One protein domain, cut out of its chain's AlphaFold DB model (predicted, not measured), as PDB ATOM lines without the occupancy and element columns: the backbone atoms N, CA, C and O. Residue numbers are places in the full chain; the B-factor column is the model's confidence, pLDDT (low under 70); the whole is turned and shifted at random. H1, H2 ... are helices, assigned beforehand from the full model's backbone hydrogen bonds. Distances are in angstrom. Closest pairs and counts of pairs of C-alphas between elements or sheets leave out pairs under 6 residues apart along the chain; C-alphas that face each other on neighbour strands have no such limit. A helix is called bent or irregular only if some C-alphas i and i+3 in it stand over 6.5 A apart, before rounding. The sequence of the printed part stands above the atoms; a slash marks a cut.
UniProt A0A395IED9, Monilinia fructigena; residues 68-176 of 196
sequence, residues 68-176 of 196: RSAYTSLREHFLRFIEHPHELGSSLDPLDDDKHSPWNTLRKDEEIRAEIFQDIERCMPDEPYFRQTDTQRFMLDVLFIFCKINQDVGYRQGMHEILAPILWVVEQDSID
ATOM      1  N   ARG A  68      17.366 -17.592 -14.650       96.56
ATOM      2  CA  ARG A  68      17.671 -16.660 -13.551       96.56
ATOM      3  C   ARG A  68      17.188 -17.210 -12.218       96.56
ATOM      4  O   ARG A  68      17.940 -17.148 -11.256       96.56
ATOM      5  N   SER A  69      15.980 -17.768 -12.178       97.88
ATOM      6  CA  SER A  69      15.424 -18.404 -10.982       97.88
ATOM      7  C   SER A  69      16.313 -19.558 -10.510       97.88
ATOM      8  O   SER A  69      16.737 -19.580  -9.354       97.88
ATOM      9  N   ALA A  70      16.710 -20.446 -11.429       96.88
ATOM     10  CA  ALA A  70      17.632 -21.537 -11.127       96.88
ATOM     11  C   ALA A  70      18.978 -21.029 -10.577       96.88
ATOM     12  O   ALA A  70      19.466 -21.545  -9.572       96.88
ATOM     13  N   TYR A  71      19.563 -19.994 -11.193       97.31
ATOM     14  CA  TYR A  71      20.796 -19.384 -10.690       97.31
ATOM     15  C   TYR A  71      20.619 -18.771  -9.294       97.31
ATOM     16  O   TYR A  71      21.474 -18.985  -8.439       97.31
ATOM     17  N   THR A  72      19.517 -18.058  -9.038       97.94
ATOM     18  CA  THR A  72      19.210 -17.495  -7.715       97.94
ATOM     19  C   THR A  72      19.177 -18.591  -6.652       97.94
ATOM     20  O   THR A  72      19.853 -18.456  -5.636       97.94
ATOM     21  N   SER A  73      18.504 -19.715  -6.915       98.06
ATOM     22  CA  SER A  73      18.471 -20.844  -5.977       98.06
ATOM     23  C   SER A  73      19.851 -21.468  -5.740       98.06
ATOM     24  O   SER A  73      20.190 -21.794  -4.603       98.06
ATOM     25  N   LEU A  74      20.678 -21.618  -6.784       97.81
ATOM     26  CA  LEU A  74      22.054 -22.117  -6.635       97.81
ATOM     27  C   LEU A  74      22.910 -21.155  -5.808       97.81
ATOM     28  O   LEU A  74      23.671 -21.592  -4.944       97.81
ATOM     29  N   ARG A  75      22.776 -19.850  -6.057       97.31
ATOM     30  CA  ARG A  75      23.492 -18.801  -5.334       97.31
ATOM     31  C   ARG A  75      23.125 -18.816  -3.853       97.31
ATOM     32  O   ARG A  75      24.023 -18.887  -3.023       97.31
ATOM     33  N   GLU A  76      21.832 -18.801  -3.538       96.06
ATOM     34  CA  GLU A  76      21.327 -18.879  -2.161       96.06
ATOM     35  C   GLU A  76      21.825 -20.142  -1.452       96.06
ATOM     36  O   GLU A  76      22.268 -20.074  -0.310       96.06
ATOM     37  N   HIS A  77      21.814 -21.290  -2.136       94.69
ATOM     38  CA  HIS A  77      22.263 -22.549  -1.556       94.69
ATOM     39  C   HIS A  77      23.773 -22.572  -1.275       94.69
ATOM     40  O   HIS A  77      24.184 -22.889  -0.159       94.69
ATOM     41  N   PHE A  78      24.604 -22.246  -2.270       95.38
ATOM     42  CA  PHE A  78      26.058 -22.392  -2.157       95.38
ATOM     43  C   PHE A  78      26.741 -21.250  -1.408       95.38
ATOM     44  O   PHE A  78      27.812 -21.461  -0.848       95.38
ATOM     45  N   LEU A  79      26.152 -20.052  -1.382       94.94
ATOM     46  CA  LEU A  79      26.709 -18.916  -0.643       94.94
ATOM     47  C   LEU A  79      26.120 -18.755   0.754       94.94
ATOM     48  O   LEU A  79      26.595 -17.899   1.494       94.94
ATOM     49  N   ARG A  80      25.148 -19.586   1.147       91.38
ATOM     50  CA  ARG A  80      24.448 -19.500   2.435       91.38
ATOM     51  C   ARG A  80      25.381 -19.224   3.611       91.38
ATOM     52  O   ARG A  80      25.183 -18.265   4.341       91.38
ATOM     53  N   PHE A  81      26.415 -20.042   3.781       89.81
ATOM     54  CA  PHE A  81      27.327 -19.929   4.919       89.81
ATOM     55  C   PHE A  81      28.407 -18.856   4.753       89.81
ATOM     56  O   PHE A  81      28.936 -18.374   5.750       89.81
ATOM     57  N   ILE A  82      28.693 -18.446   3.516       90.69
ATOM     58  CA  ILE A  82      29.573 -17.310   3.221       90.69
ATOM     59  C   ILE A  82      28.863 -15.994   3.580       90.69
ATOM     60  O   ILE A  82      29.465 -15.098   4.163       90.69
ATOM     61  N   GLU A  83      27.574 -15.871   3.250       90.75
ATOM     62  CA  GLU A  83      26.774 -14.662   3.494       90.75
ATOM     63  C   GLU A  83      26.162 -14.635   4.901       90.75
ATOM     64  O   GLU A  83      25.974 -13.564   5.487       90.75
ATOM     65  N   HIS A  84      25.900 -15.808   5.483       89.19
ATOM     66  CA  HIS A  84      25.321 -15.971   6.813       89.19
ATOM     67  C   HIS A  84      26.146 -16.929   7.696       89.19
ATOM     68  O   HIS A  84      25.656 -17.990   8.088       89.19
ATOM     69  N   PRO A  85      27.379 -16.553   8.099       84.00
ATOM     70  CA  PRO A  85      28.241 -17.417   8.919       84.00
ATOM     71  C   PRO A  85      27.630 -17.822  10.269       84.00
ATOM     72  O   PRO A  85      27.957 -18.866  10.822       84.00
ATOM     73  N   HIS A  86      26.711 -17.014  10.805       82.06
ATOM     74  CA  HIS A  86      26.018 -17.284  12.068       82.06
ATOM     75  C   HIS A  86      25.105 -18.524  12.014       82.06
ATOM     76  O   HIS A  86      24.790 -19.096  13.057       82.06
ATOM     77  N   GLU A  87      24.703 -18.966  10.818       83.12
ATOM     78  CA  GLU A  87      23.868 -20.154  10.631       83.12
ATOM     79  C   GLU A  87      24.631 -21.476  10.780       83.12
ATOM     80  O   GLU A  87      23.991 -22.522  10.887       83.12
ATOM     81  N   LEU A  88      25.972 -21.461  10.847       76.50
ATOM     82  CA  LEU A  88      26.760 -22.675  11.115       76.50
ATOM     83  C   LEU A  88      26.477 -23.296  12.491       76.50
ATOM     84  O   LEU A  88      26.822 -24.451  12.721       76.50
ATOM     85  N   GLY A  89      25.812 -22.561  13.385       67.81
ATOM     86  CA  GLY A  89      25.440 -23.029  14.711       67.81
ATOM     87  C   GLY A  89      26.601 -22.932  15.700       67.81
ATOM     88  O   GLY A  89      27.681 -23.473  15.500       67.81
ATOM     89  N   SER A  90      26.349 -22.287  16.841       57.16
ATOM     90  CA  SER A  90      27.322 -22.138  17.934       57.16
ATOM     91  C   SER A  90      27.695 -23.463  18.633       57.16
ATOM     92  O   SER A  90      28.479 -23.432  19.579       57.16
ATOM     93  N   SER A  91      27.108 -24.604  18.239       54.25
ATOM     94  CA  SER A  91      27.287 -25.904  18.909       54.25
ATOM     95  C   SER A  91      28.138 -26.915  18.137       54.25
ATOM     96  O   SER A  91      28.283 -28.038  18.613       54.25
ATOM     97  N   LEU A  92      28.638 -26.569  16.949       62.69
ATOM     98  CA  LEU A  92      29.537 -27.424  16.171       62.69
ATOM     99  C   LEU A  92      30.962 -26.906  16.343       62.69
ATOM    100  O   LEU A  92      31.206 -25.721  16.114       62.69
ATOM    101  N   ASP A  93      31.878 -27.781  16.759       68.25
ATOM    102  CA  ASP A  93      33.285 -27.429  16.947       68.25
ATOM    103  C   ASP A  93      33.887 -26.968  15.597       68.25
ATOM    104  O   ASP A  93      33.875 -27.735  14.629       68.25
ATOM    105  N   PRO A  94      34.402 -25.726  15.488       65.00
ATOM    106  CA  PRO A  94      35.062 -25.228  14.277       65.00
ATOM    107  C   PRO A  94      36.292 -26.037  13.842       65.00
ATOM    108  O   PRO A  94      36.746 -25.914  12.697       65.00
ATOM    109  N   LEU A  95      36.841 -26.838  14.760       69.31
ATOM    110  CA  LEU A  95      37.978 -27.729  14.556       69.31
ATOM    111  C   LEU A  95      37.564 -29.202  14.433       69.31
ATOM    112  O   LEU A  95      38.436 -30.066  14.460       69.31
ATOM    113  N   ASP A  96      36.267 -29.504  14.297       68.25
ATOM    114  CA  ASP A  96      35.812 -30.879  14.088       68.25
ATOM    115  C   ASP A  96      36.402 -31.460  12.787       68.25
ATOM    116  O   ASP A  96      36.236 -30.908  11.691       68.25
ATOM    117  N   ASP A  97      37.078 -32.602  12.917       63.09
ATOM    118  CA  ASP A  97      37.671 -33.361  11.815       63.09
ATOM    119  C   ASP A  97      36.617 -34.151  11.009       63.09
ATOM    120  O   ASP A  97      36.961 -34.822  10.026       63.09
ATOM    121  N   ASP A  98      35.328 -34.082  11.375       70.06
ATOM    122  CA  ASP A  98      34.256 -34.647  10.556       70.06
ATOM    123  C   ASP A  98      34.264 -34.024   9.152       70.06
ATOM    124  O   ASP A  98      33.971 -32.845   8.937       70.06
ATOM    125  N   LYS A  99      34.552 -34.854   8.145       62.12
ATOM    126  CA  LYS A  99      34.581 -34.467   6.728       62.12
ATOM    127  C   LYS A  99      33.264 -33.860   6.242       62.12
ATOM    128  O   LYS A  99      33.285 -33.159   5.228       62.12
ATOM    129  N   HIS A 100      32.156 -34.127   6.931       66.19
ATOM    130  CA  HIS A 100      30.832 -33.591   6.622       66.19
ATOM    131  C   HIS A 100      30.443 -32.368   7.464       66.19
ATOM    132  O   HIS A 100      29.350 -31.831   7.279       66.19
ATOM    133  N   SER A 101      31.340 -31.879   8.327       76.88
ATOM    134  CA  SER A 101      31.124 -30.657   9.096       76.88
ATOM    135  C   SER A 101      30.894 -29.448   8.168       76.88
ATOM    136  O   SER A 101      31.658 -29.241   7.209       76.88
ATOM    137  N   PRO A 102      29.890 -28.597   8.454       79.75
ATOM    138  CA  PRO A 102      29.683 -27.329   7.756       79.75
ATOM    139  C   PRO A 102      30.932 -26.441   7.745       79.75
ATOM    140  O   PRO A 102      31.193 -25.774   6.746       79.75
ATOM    141  N   TRP A 103      31.754 -26.496   8.800       82.88
ATOM    142  CA  TRP A 103      33.017 -25.757   8.900       82.88
ATOM    143  C   TRP A 103      34.044 -26.199   7.859       82.88
ATOM    144  O   TRP A 103      34.712 -25.367   7.244       82.88
ATOM    145  N   ASN A 104      34.144 -27.506   7.610       82.81
ATOM    146  CA  ASN A 104      35.048 -28.045   6.598       82.81
ATOM    147  C   ASN A 104      34.587 -27.698   5.179       82.81
ATOM    148  O   ASN A 104      35.422 -27.505   4.297       82.81
ATOM    149  N   THR A 105      33.277 -27.586   4.960       85.81
ATOM    150  CA  THR A 105      32.733 -27.105   3.684       85.81
ATOM    151  C   THR A 105      33.008 -25.615   3.499       85.81
ATOM    152  O   THR A 105      33.527 -25.234   2.454       85.81
ATOM    153  N   LEU A 106      32.747 -24.795   4.522       89.31
ATOM    154  CA  LEU A 106      32.996 -23.354   4.488       89.31
ATOM    155  C   LEU A 106      34.465 -23.042   4.189       89.31
ATOM    156  O   LEU A 106      34.742 -22.266   3.285       89.31
ATOM    157  N   ARG A 107      35.403 -23.699   4.883       89.62
ATOM    158  CA  ARG A 107      36.842 -23.480   4.673       89.62
ATOM    159  C   ARG A 107      37.269 -23.790   3.237       89.62
ATOM    160  O   ARG A 107      37.965 -22.993   2.622       89.62
ATOM    161  N   LYS A 108      36.804 -24.912   2.677       91.00
ATOM    162  CA  LYS A 108      37.063 -25.264   1.268       91.00
ATOM    163  C   LYS A 108      36.453 -24.247   0.307       91.00
ATOM    164  O   LYS A 108      37.053 -23.922  -0.713       91.00
ATOM    165  N   ASP A 109      35.260 -23.752   0.620       94.75
ATOM    166  CA  ASP A 109      34.587 -22.750  -0.201       94.75
ATOM    167  C   ASP A 109      35.330 -21.405  -0.164       94.75
ATOM    168  O   ASP A 109      35.495 -20.771  -1.206       94.75
ATOM    169  N   GLU A 110      35.849 -20.999   0.996       95.12
ATOM    170  CA  GLU A 110      36.718 -19.828   1.150       95.12
ATOM    171  C   GLU A 110      38.044 -19.989   0.396       95.12
ATOM    172  O   GLU A 110      38.467 -19.052  -0.278       95.12
ATOM    173  N   GLU A 111      38.668 -21.170   0.444       95.56
ATOM    174  CA  GLU A 111      39.891 -21.483  -0.307       95.56
ATOM    175  C   GLU A 111      39.676 -21.327  -1.822       95.56
ATOM    176  O   GLU A 111      40.425 -20.601  -2.479       95.56
ATOM    177  N   ILE A 112      38.610 -21.927  -2.369       96.25
ATOM    178  CA  ILE A 112      38.264 -21.810  -3.796       96.25
ATOM    179  C   ILE A 112      37.988 -20.346  -4.163       96.25
ATOM    180  O   ILE A 112      38.455 -19.853  -5.190       96.25
ATOM    181  N   ARG A 113      37.228 -19.620  -3.334       98.19
ATOM    182  CA  ARG A 113      36.915 -18.207  -3.591       98.19
ATOM    183  C   ARG A 113      38.165 -17.333  -3.553       98.19
ATOM    184  O   ARG A 113      38.284 -16.437  -4.384       98.19
ATOM    185  N   ALA A 114      39.091 -17.593  -2.634       97.94
ATOM    186  CA  ALA A 114      40.353 -16.870  -2.551       97.94
ATOM    187  C   ALA A 114      41.222 -17.105  -3.796       97.94
ATOM    188  O   ALA A 114      41.775 -16.146  -4.331       97.94
ATOM    189  N   GLU A 115      41.294 -18.344  -4.292       97.62
ATOM    190  CA  GLU A 115      41.997 -18.675  -5.538       97.62
ATOM    191  C   GLU A 115      41.411 -17.914  -6.737       97.62
ATOM    192  O   GLU A 115      42.138 -17.240  -7.467       97.62
ATOM    193  N   ILE A 116      40.085 -17.946  -6.899       98.50
ATOM    194  CA  ILE A 116      39.385 -17.221  -7.970       98.50
ATOM    195  C   ILE A 116      39.627 -15.708  -7.862       98.50
ATOM    196  O   ILE A 116      39.840 -15.030  -8.870       98.50
ATOM    197  N   PHE A 117      39.568 -15.156  -6.648       98.38
ATOM    198  CA  PHE A 117      39.640 -13.715  -6.441       98.38
ATOM    199  C   PHE A 117      41.006 -13.132  -6.824       98.38
ATOM    200  O   PHE A 117      41.047 -12.089  -7.474       98.38
ATOM    201  N   GLN A 118      42.105 -13.838  -6.533       98.12
ATOM    202  CA  GLN A 118      43.457 -13.418  -6.942       98.12
ATOM    203  C   GLN A 118      43.572 -13.186  -8.457       98.12
ATOM    204  O   GLN A 118      44.306 -12.313  -8.929       98.12
ATOM    205  N   ASP A 119      42.852 -13.978  -9.241       98.12
ATOM    206  CA  ASP A 119      42.803 -13.851 -10.689       98.12
ATOM    207  C   ASP A 119      41.891 -12.706 -11.148       98.12
ATOM    208  O   ASP A 119      42.274 -11.915 -12.013       98.12
ATOM    209  N   ILE A 120      40.720 -12.554 -10.521       98.19
ATOM    210  CA  ILE A 120      39.802 -11.437 -10.788       98.19
ATOM    211  C   ILE A 120      40.485 -10.088 -10.532       98.19
ATOM    212  O   ILE A 120      40.346  -9.175 -11.347       98.19
ATOM    213  N   GLU A 121      41.278  -9.957  -9.465       96.88
ATOM    214  CA  GLU A 121      42.005  -8.719  -9.157       96.88
ATOM    215  C   GLU A 121      42.952  -8.294 -10.289       96.88
ATOM    216  O   GLU A 121      43.189  -7.103 -10.497       96.88
ATOM    217  N   ARG A 122      43.465  -9.242 -11.076       96.06
ATOM    218  CA  ARG A 122      44.388  -8.983 -12.194       96.06
ATOM    219  C   ARG A 122      43.686  -8.925 -13.554       96.06
ATOM    220  O   ARG A 122      44.310  -8.541 -14.538       96.06
ATOM    221  N   CYS A 123      42.395  -9.247 -13.613       95.56
ATOM    222  CA  CYS A 123      41.619  -9.321 -14.846       95.56
ATOM    223  C   CYS A 123      41.405  -7.938 -15.482       95.56
ATOM    224  O   CYS A 123      40.846  -7.046 -14.845       95.56
ATOM    225  N   MET A 124      41.808  -7.771 -16.748       92.69
ATOM    226  CA  MET A 124      41.594  -6.551 -17.552       92.69
ATOM    227  C   MET A 124      41.899  -5.250 -16.771       92.69
ATOM    228  O   MET A 124      40.990  -4.472 -16.476       92.69
ATOM    229  N   PRO A 125      43.166  -5.014 -16.380       93.50
ATOM    230  CA  PRO A 125      43.535  -3.917 -15.480       93.50
ATOM    231  C   PRO A 125      43.236  -2.525 -16.039       93.50
ATOM    232  O   PRO A 125      42.962  -1.612 -15.263       93.50
ATOM    233  N   ASP A 126      43.234  -2.385 -17.363       94.38
ATOM    234  CA  ASP A 126      43.008  -1.113 -18.049       94.38
ATOM    235  C   ASP A 126      41.523  -0.730 -18.162       94.38
ATOM    236  O   ASP A 126      41.211   0.383 -18.578       94.38
ATOM    237  N   GLU A 127      40.601  -1.627 -17.797       94.62
ATOM    238  CA  GLU A 127      39.161  -1.411 -17.929       94.62
ATOM    239  C   GLU A 127      38.520  -1.134 -16.549       94.62
ATOM    240  O   GLU A 127      38.396  -2.051 -15.724       94.62
ATOM    241  N   PRO A 128      38.085   0.115 -16.263       95.38
ATOM    242  CA  PRO A 128      37.546   0.509 -14.958       95.38
ATOM    243  C   PRO A 128      36.345  -0.315 -14.493       95.38
ATOM    244  O   PRO A 128      36.151  -0.483 -13.288       95.38
ATOM    245  N   TYR A 129      35.549  -0.853 -15.420       95.44
ATOM    246  CA  TYR A 129      34.407  -1.705 -15.089       95.44
ATOM    247  C   TYR A 129      34.794  -2.917 -14.225       95.44
ATOM    248  O   TYR A 129      34.098  -3.234 -13.261       95.44
ATOM    249  N   PHE A 130      35.949  -3.540 -14.486       97.12
ATOM    250  CA  PHE A 130      36.436  -4.701 -13.723       97.12
ATOM    251  C   PHE A 130      37.126  -4.334 -12.403       97.12
ATOM    252  O   PHE A 130      37.500  -5.210 -11.621       97.12
ATOM    253  N   ARG A 131      37.284  -3.036 -12.127       96.31
ATOM    254  CA  ARG A 131      37.779  -2.517 -10.846       96.31
ATOM    255  C   ARG A 131      36.646  -2.283  -9.844       96.31
ATOM    256  O   ARG A 131      36.915  -2.067  -8.668       96.31
ATOM    257  N   GLN A 132      35.390  -2.306 -10.294       96.94
ATOM    258  CA  GLN A 132      34.229  -2.109  -9.432       96.94
ATOM    259  C   GLN A 132      34.013  -3.323  -8.526       96.94
ATOM    260  O   GLN A 132      33.960  -4.458  -9.001       96.94
ATOM    261  N   THR A 133      33.819  -3.075  -7.229       97.12
ATOM    262  CA  THR A 133      33.603  -4.124  -6.221       97.12
ATOM    263  C   THR A 133      32.425  -5.029  -6.571       97.12
ATOM    264  O   THR A 133      32.528  -6.247  -6.441       97.12
ATOM    265  N   ASP A 134      31.325  -4.455  -7.066       96.50
ATOM    266  CA  ASP A 134      30.133  -5.221  -7.440       96.50
ATOM    267  C   ASP A 134      30.404  -6.145  -8.635       96.50
ATOM    268  O   ASP A 134      30.008  -7.310  -8.610       96.50
ATOM    269  N   THR A 135      31.151  -5.675  -9.640       97.31
ATOM    270  CA  THR A 135      31.570  -6.487 -10.793       97.31
ATOM    271  C   THR A 135      32.490  -7.627 -10.363       97.31
ATOM    272  O   THR A 135      32.291  -8.771 -10.775       97.31
ATOM    273  N   GLN A 136      33.467  -7.355  -9.495       98.19
ATOM    274  CA  GLN A 136      34.375  -8.383  -8.979       98.19
ATOM    275  C   GLN A 136      33.634  -9.427  -8.138       98.19
ATOM    276  O   GLN A 136      33.849 -10.626  -8.320       98.19
ATOM    277  N   ARG A 137      32.708  -8.994  -7.271       97.69
ATOM    278  CA  ARG A 137      31.838  -9.894  -6.503       97.69
ATOM    279  C   ARG A 137      30.967 -10.740  -7.425       97.69
ATOM    280  O   ARG A 137      30.850 -11.942  -7.210       97.69
ATOM    281  N   PHE A 138      30.393 -10.137  -8.465       97.69
ATOM    282  CA  PHE A 138      29.591 -10.850  -9.453       97.69
ATOM    283  C   PHE A 138      30.413 -11.932 -10.164       97.69
ATOM    284  O   PHE A 138      29.981 -13.082 -10.248       97.69
ATOM    285  N   MET A 139      31.616 -11.594 -10.639       98.50
ATOM    286  CA  MET A 139      32.519 -12.554 -11.279       98.50
ATOM    287  C   MET A 139      32.903 -13.697 -10.342       98.50
ATOM    288  O   MET A 139      32.883 -14.860 -10.750       98.50
ATOM    289  N   LEU A 140      33.217 -13.367  -9.087       98.56
ATOM    290  CA  LEU A 140      33.577 -14.336  -8.062       98.56
ATOM    291  C   LEU A 140      32.429 -15.312  -7.801       98.56
ATOM    292  O   LEU A 140      32.649 -16.520  -7.806       98.56
ATOM    293  N   ASP A 141      31.209 -14.806  -7.623       98.44
ATOM    294  CA  ASP A 141      30.033 -15.637  -7.367       98.44
ATOM    295  C   ASP A 141      29.719 -16.552  -8.563       98.44
ATOM    296  O   ASP A 141      29.486 -17.745  -8.364       98.44
ATOM    297  N   VAL A 142      29.793 -16.047  -9.801       98.31
ATOM    298  CA  VAL A 142      29.564 -16.859 -11.011       98.31
ATOM    299  C   VAL A 142      30.580 -17.996 -11.133       98.31
ATOM    300  O   VAL A 142      30.191 -19.147 -11.340       98.31
ATOM    301  N   LEU A 143      31.876 -17.696 -11.001       98.56
ATOM    302  CA  LEU A 143      32.935 -18.705 -11.114       98.56
ATOM    303  C   LEU A 143      32.884 -19.702  -9.957       98.56
ATOM    304  O   LEU A 143      33.031 -20.903 -10.177       98.56
ATOM    305  N   PHE A 144      32.616 -19.229  -8.741       98.44
ATOM    306  CA  PHE A 144      32.463 -20.090  -7.577       98.44
ATOM    307  C   PHE A 144      31.301 -21.071  -7.761       98.44
ATOM    308  O   PHE A 144      31.496 -22.279  -7.637       98.44
ATOM    309  N   ILE A 145      30.113 -20.584  -8.138       98.25
ATOM    310  CA  ILE A 145      28.942 -21.440  -8.383       98.25
ATOM    311  C   ILE A 145      29.235 -22.451  -9.495       98.25
ATOM    312  O   ILE A 145      28.895 -23.624  -9.342       98.25
ATOM    313  N   PHE A 146      29.917 -22.040 -10.570       97.81
ATOM    314  CA  PHE A 146      30.355 -22.962 -11.620       97.81
ATOM    315  C   PHE A 146      31.219 -24.106 -11.061       97.81
ATOM    316  O   PHE A 146      31.020 -25.260 -11.435       97.81
ATOM    317  N   CYS A 147      32.145 -23.815 -10.146       97.44
ATOM    318  CA  CYS A 147      32.982 -24.838  -9.514       97.44
ATOM    319  C   CYS A 147      32.165 -25.770  -8.609       97.44
ATOM    320  O   CYS A 147      32.414 -26.973  -8.574       97.44
ATOM    321  N   LYS A 148      31.159 -25.239  -7.902       96.38
ATOM    322  CA  LYS A 148      30.292 -26.035  -7.017       96.38
ATOM    323  C   LYS A 148      29.423 -27.036  -7.775       96.38
ATOM    324  O   LYS A 148      29.202 -28.133  -7.260       96.38
ATOM    325  N   ILE A 149      28.955 -26.678  -8.972       96.75
ATOM    326  CA  ILE A 149      28.163 -27.574  -9.831       96.75
ATOM    327  C   ILE A 149      29.037 -28.519 -10.679       96.75
ATOM    328  O   ILE A 149      28.570 -29.598 -11.027       96.75
ATOM    329  N   ASN A 150      30.295 -28.158 -10.968       95.62
ATOM    330  CA  ASN A 150      31.249 -28.958 -11.756       95.62
ATOM    331  C   ASN A 150      32.483 -29.335 -10.913       95.62
ATOM    332  O   ASN A 150      33.603 -28.891 -11.181       95.62
ATOM    333  N   GLN A 151      32.276 -30.125  -9.853       91.75
ATOM    334  CA  GLN A 151      33.320 -30.444  -8.863       91.75
ATOM    335  C   GLN A 151      34.486 -31.266  -9.430       91.75
ATOM    336  O   GLN A 151      35.581 -31.248  -8.876       91.75
ATOM    337  N   ASP A 152      34.261 -31.986 -10.528       93.12
ATOM    338  CA  ASP A 152      35.275 -32.736 -11.270       93.12
ATOM    339  C   ASP A 152      36.227 -31.827 -12.063       93.12
ATOM    340  O   ASP A 152      37.386 -32.181 -12.293       93.12
ATOM    341  N   VAL A 153      35.752 -30.645 -12.464       94.31
ATOM    342  CA  VAL A 153      36.545 -29.646 -13.187       94.31
ATOM    343  C   VAL A 153      37.228 -28.685 -12.217       94.31
ATOM    344  O   VAL A 153      38.424 -28.423 -12.379       94.31
ATOM    345  N   GLY A 154      36.473 -28.181 -11.233       93.88
ATOM    346  CA  GLY A 154      36.914 -27.139 -10.306       93.88
ATOM    347  C   GLY A 154      37.235 -25.810 -10.997       93.88
ATOM    348  O   GLY A 154      36.872 -25.584 -12.155       93.88
ATOM    349  N   TYR A 155      37.926 -24.920 -10.279       97.44
ATOM    350  CA  TYR A 155      38.468 -23.701 -10.873       97.44
ATOM    351  C   TYR A 155      39.776 -24.007 -11.606       97.44
ATOM    352  O   TYR A 155      40.567 -24.849 -11.184       97.44
ATOM    353  N   ARG A 156      40.011 -23.309 -12.717       96.75
ATOM    354  CA  ARG A 156      41.286 -23.312 -13.429       96.75
ATOM    355  C   ARG A 156      41.660 -21.885 -13.787       96.75
ATOM    356  O   ARG A 156      40.835 -21.145 -14.331       96.75
ATOM    357  N   GLN A 157      42.917 -21.527 -13.532       95.69
ATOM    358  CA  GLN A 157      43.467 -20.234 -13.924       95.69
ATOM    359  C   GLN A 157      43.166 -19.952 -15.405       95.69
ATOM    360  O   GLN A 157      43.367 -20.807 -16.270       95.69
ATOM    361  N   GLY A 158      42.642 -18.756 -15.675       96.19
ATOM    362  CA  GLY A 158      42.181 -18.324 -16.999       96.19
ATOM    363  C   GLY A 158      40.663 -18.396 -17.206       96.19
ATOM    364  O   GLY A 158      40.141 -17.749 -18.107       96.19
ATOM    365  N   MET A 159      39.896 -19.091 -16.353       98.12
ATOM    366  CA  MET A 159      38.425 -19.102 -16.480       98.12
ATOM    367  C   MET A 159      37.797 -17.703 -16.349       98.12
ATOM    368  O   MET A 159      36.796 -17.406 -17.004       98.12
ATOM    369  N   HIS A 160      38.400 -16.818 -15.554       98.19
ATOM    370  CA  HIS A 160      38.001 -15.413 -15.456       98.19
ATOM    371  C   HIS A 160      38.172 -14.651 -16.783       98.19
ATOM    372  O   HIS A 160      37.347 -13.793 -17.092       98.19
ATOM    373  N   GLU A 161      39.162 -15.007 -17.608       97.50
ATOM    374  CA  GLU A 161      39.386 -14.409 -18.933       97.50
ATOM    375  C   GLU A 161      38.314 -14.822 -19.948       97.50
ATOM    376  O   GLU A 161      38.076 -14.109 -20.920       97.50
ATOM    377  N   ILE A 162      37.634 -15.951 -19.718       97.06
ATOM    378  CA  ILE A 162      36.467 -16.370 -20.505       97.06
ATOM    379  C   ILE A 162      35.222 -15.601 -20.048       97.06
ATOM    380  O   ILE A 162      34.436 -15.138 -20.876       97.06
ATOM    381  N   LEU A 163      35.036 -15.447 -18.733       97.88
ATOM    382  CA  LEU A 163      33.874 -14.758 -18.169       97.88
ATOM    383  C   LEU A 163      33.881 -13.252 -18.466       97.88
ATOM    384  O   LEU A 163      32.846 -12.691 -18.827       97.88
ATOM    385  N   ALA A 164      35.033 -12.594 -18.340       97.50
ATOM    386  CA  ALA A 164      35.169 -11.150 -18.505       97.50
ATOM    387  C   ALA A 164      34.595 -10.604 -19.831       97.50
ATOM    388  O   ALA A 164      33.736  -9.721 -19.774       97.50
ATOM    389  N   PRO A 165      34.944 -11.123 -21.028       96.00
ATOM    390  CA  PRO A 165      34.376 -10.628 -22.282       96.00
ATOM    391  C   PRO A 165      32.867 -10.889 -22.402       96.00
ATOM    392  O   PRO A 165      32.173 -10.098 -23.040       96.00
ATOM    393  N   ILE A 166      32.336 -11.953 -21.781       96.31
ATOM    394  CA  ILE A 166      30.884 -12.196 -21.721       96.31
ATOM    395  C   ILE A 166      30.205 -11.084 -20.932       96.31
ATOM    396  O   ILE A 166      29.237 -10.498 -21.423       96.31
ATOM    397  N   LEU A 167      30.727 -10.758 -19.750       96.25
ATOM    398  CA  LEU A 167      30.164  -9.690 -18.929       96.25
ATOM    399  C   LEU A 167      30.288  -8.332 -19.591       96.25
ATOM    400  O   LEU A 167      29.305  -7.601 -19.643       96.25
ATOM    401  N   TRP A 168      31.442  -8.038 -20.182       95.69
ATOM    402  CA  TRP A 168      31.653  -6.782 -20.883       95.69
ATOM    403  C   TRP A 168      30.650  -6.574 -22.017       95.69
ATOM    404  O   TRP A 168      30.040  -5.515 -22.129       95.69
ATOM    405  N   VAL A 169      30.423  -7.598 -22.843       95.06
ATOM    406  CA  VAL A 169      29.456  -7.517 -23.946       95.06
ATOM    407  C   VAL A 169      28.029  -7.310 -23.432       95.06
ATOM    408  O   VAL A 169      27.267  -6.556 -24.038       95.06
ATOM    409  N   VAL A 170      27.658  -7.966 -22.328       94.81
ATOM    410  CA  VAL A 170      26.344  -7.778 -21.699       94.81
ATOM    411  C   VAL A 170      26.199  -6.370 -21.122       94.81
ATOM    412  O   VAL A 170      25.160  -5.752 -21.338       94.81
ATOM    413  N   GLU A 171      27.226  -5.853 -20.446       94.00
ATOM    414  CA  GLU A 171      27.224  -4.510 -19.860       94.00
ATOM    415  C   GLU A 171      27.150  -3.424 -20.932       94.00
ATOM    416  O   GLU A 171      26.366  -2.487 -20.816       94.00
ATOM    417  N   GLN A 172      27.913  -3.560 -22.017       92.31
ATOM    418  CA  GLN A 172      27.886  -2.596 -23.113       92.31
ATOM    419  C   GLN A 172      26.478  -2.479 -23.701       92.31
ATOM    420  O   GLN A 172      25.985  -1.375 -23.931       92.31
ATOM    421  N   ASP A 173      25.808  -3.610 -23.931       94.25
ATOM    422  CA  ASP A 173      24.441  -3.681 -24.462       94.25
ATOM    423  C   ASP A 173      23.345  -3.424 -23.408       94.25
ATOM    424  O   ASP A 173      22.161  -3.520 -23.741       94.25
ATOM    425  N   SER A 174      23.699  -3.094 -22.161       92.00
ATOM    426  CA  SER A 174      22.724  -2.771 -21.121       92.00
ATOM    427  C   SER A 174      22.057  -1.412 -21.369       92.00
ATOM    428  O   SER A 174      22.678  -0.462 -21.861       92.00
ATOM    429  N   ILE A 175      20.774  -1.324 -21.019       91.12
ATOM    430  CA  ILE A 175      19.969  -0.096 -21.095       91.12
ATOM    431  C   ILE A 175      19.996   0.589 -19.733       91.12
ATOM    432  O   ILE A 175      19.879  -0.088 -18.710       91.12
ATOM    433  N   ASP A 176      20.104   1.919 -19.721       82.25
ATOM    434  CA  ASP A 176      19.961   2.698 -18.492       82.25
ATOM    435  C   ASP A 176      18.562   2.481 -17.875       82.25
ATOM    436  O   ASP A 176      17.550   2.781 -18.518       82.25
TER     437      ASP A 176
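AT A GLANCE: This is residues 68 to 176 of the 196 residues of a protein of Monilinia fructigena (UniProt A0A395IED9). H5 is the core, and H1, H3 and H6 pack on it at crossed angles; the long link of residues 89 to 101 lies out at one end of the elongated whole. You read 109 printed residues with six named helices, H1 to H6 in order, and no named strand, an all helix domain. It is only just compact, close to loose, with a radius of gyration of the C-alphas of 15.7 A and spans of 48 by 28 by 25 A.

HOW THE PARTS SIT: Start at H1, residues 68 to 83, irregular with C-alphas 78 and 81 7.6 A apart and a kink of 42 degrees near residue 77. Its residues 74 to 78 alone touch H5, residues 133 to 149, about perpendicular at 82 degrees; the closest C-alphas, of Arg 75 and Ile 145, are 6.8 A apart. H2, residues 85 to 88, is close but not clearly touching H3, residues 102 to 122, the closest C-alphas being those of Leu 88 and Pro 102, 6.4 A apart. Residues 112 to 121 of H3 alone touch H5 at a steep tilt of 52 degrees, opposite ways, closest at the C-alphas of Arg 113 and Phe 144, 6.3 A. H4, residues 128 to 131, is close but not clearly touching H5, with the C-alphas of Phe 130 and Gln 136 closest at 6.3 A. In H6, residues 159 to 172, residues 159 to 164 alone touch H5 at a steep tilt of 51 degrees, opposite ways, closest at the C-alphas of Met 139 and Leu 163, 7.4 A. H1 and H6 are apart. Every O i to N i+4 pair is within hydrogen-bond range in H5, against 10 of 12 in H1, 15 of 17 in H3 and 8 of 10 in H6; H2 and H4 are too short for one.

IN THESE COORDINATES: Find C-alpha 68 at (17.671, -16.660, -13.551), where H1 begins its 19.4 A. H3 runs 30.8 A, H5 24.3 A, and H6 20.7 A to C-alpha 172 at (27.886, -2.596, -23.113).

THE WHOLE: The C-alphas farthest apart, of Asp 97 and Asp 176, are 50.3 A apart. The printed part has no cut; the H2 to H3 link is long, and residues 89 to 97 and 99 to 100 are under pLDDT 70.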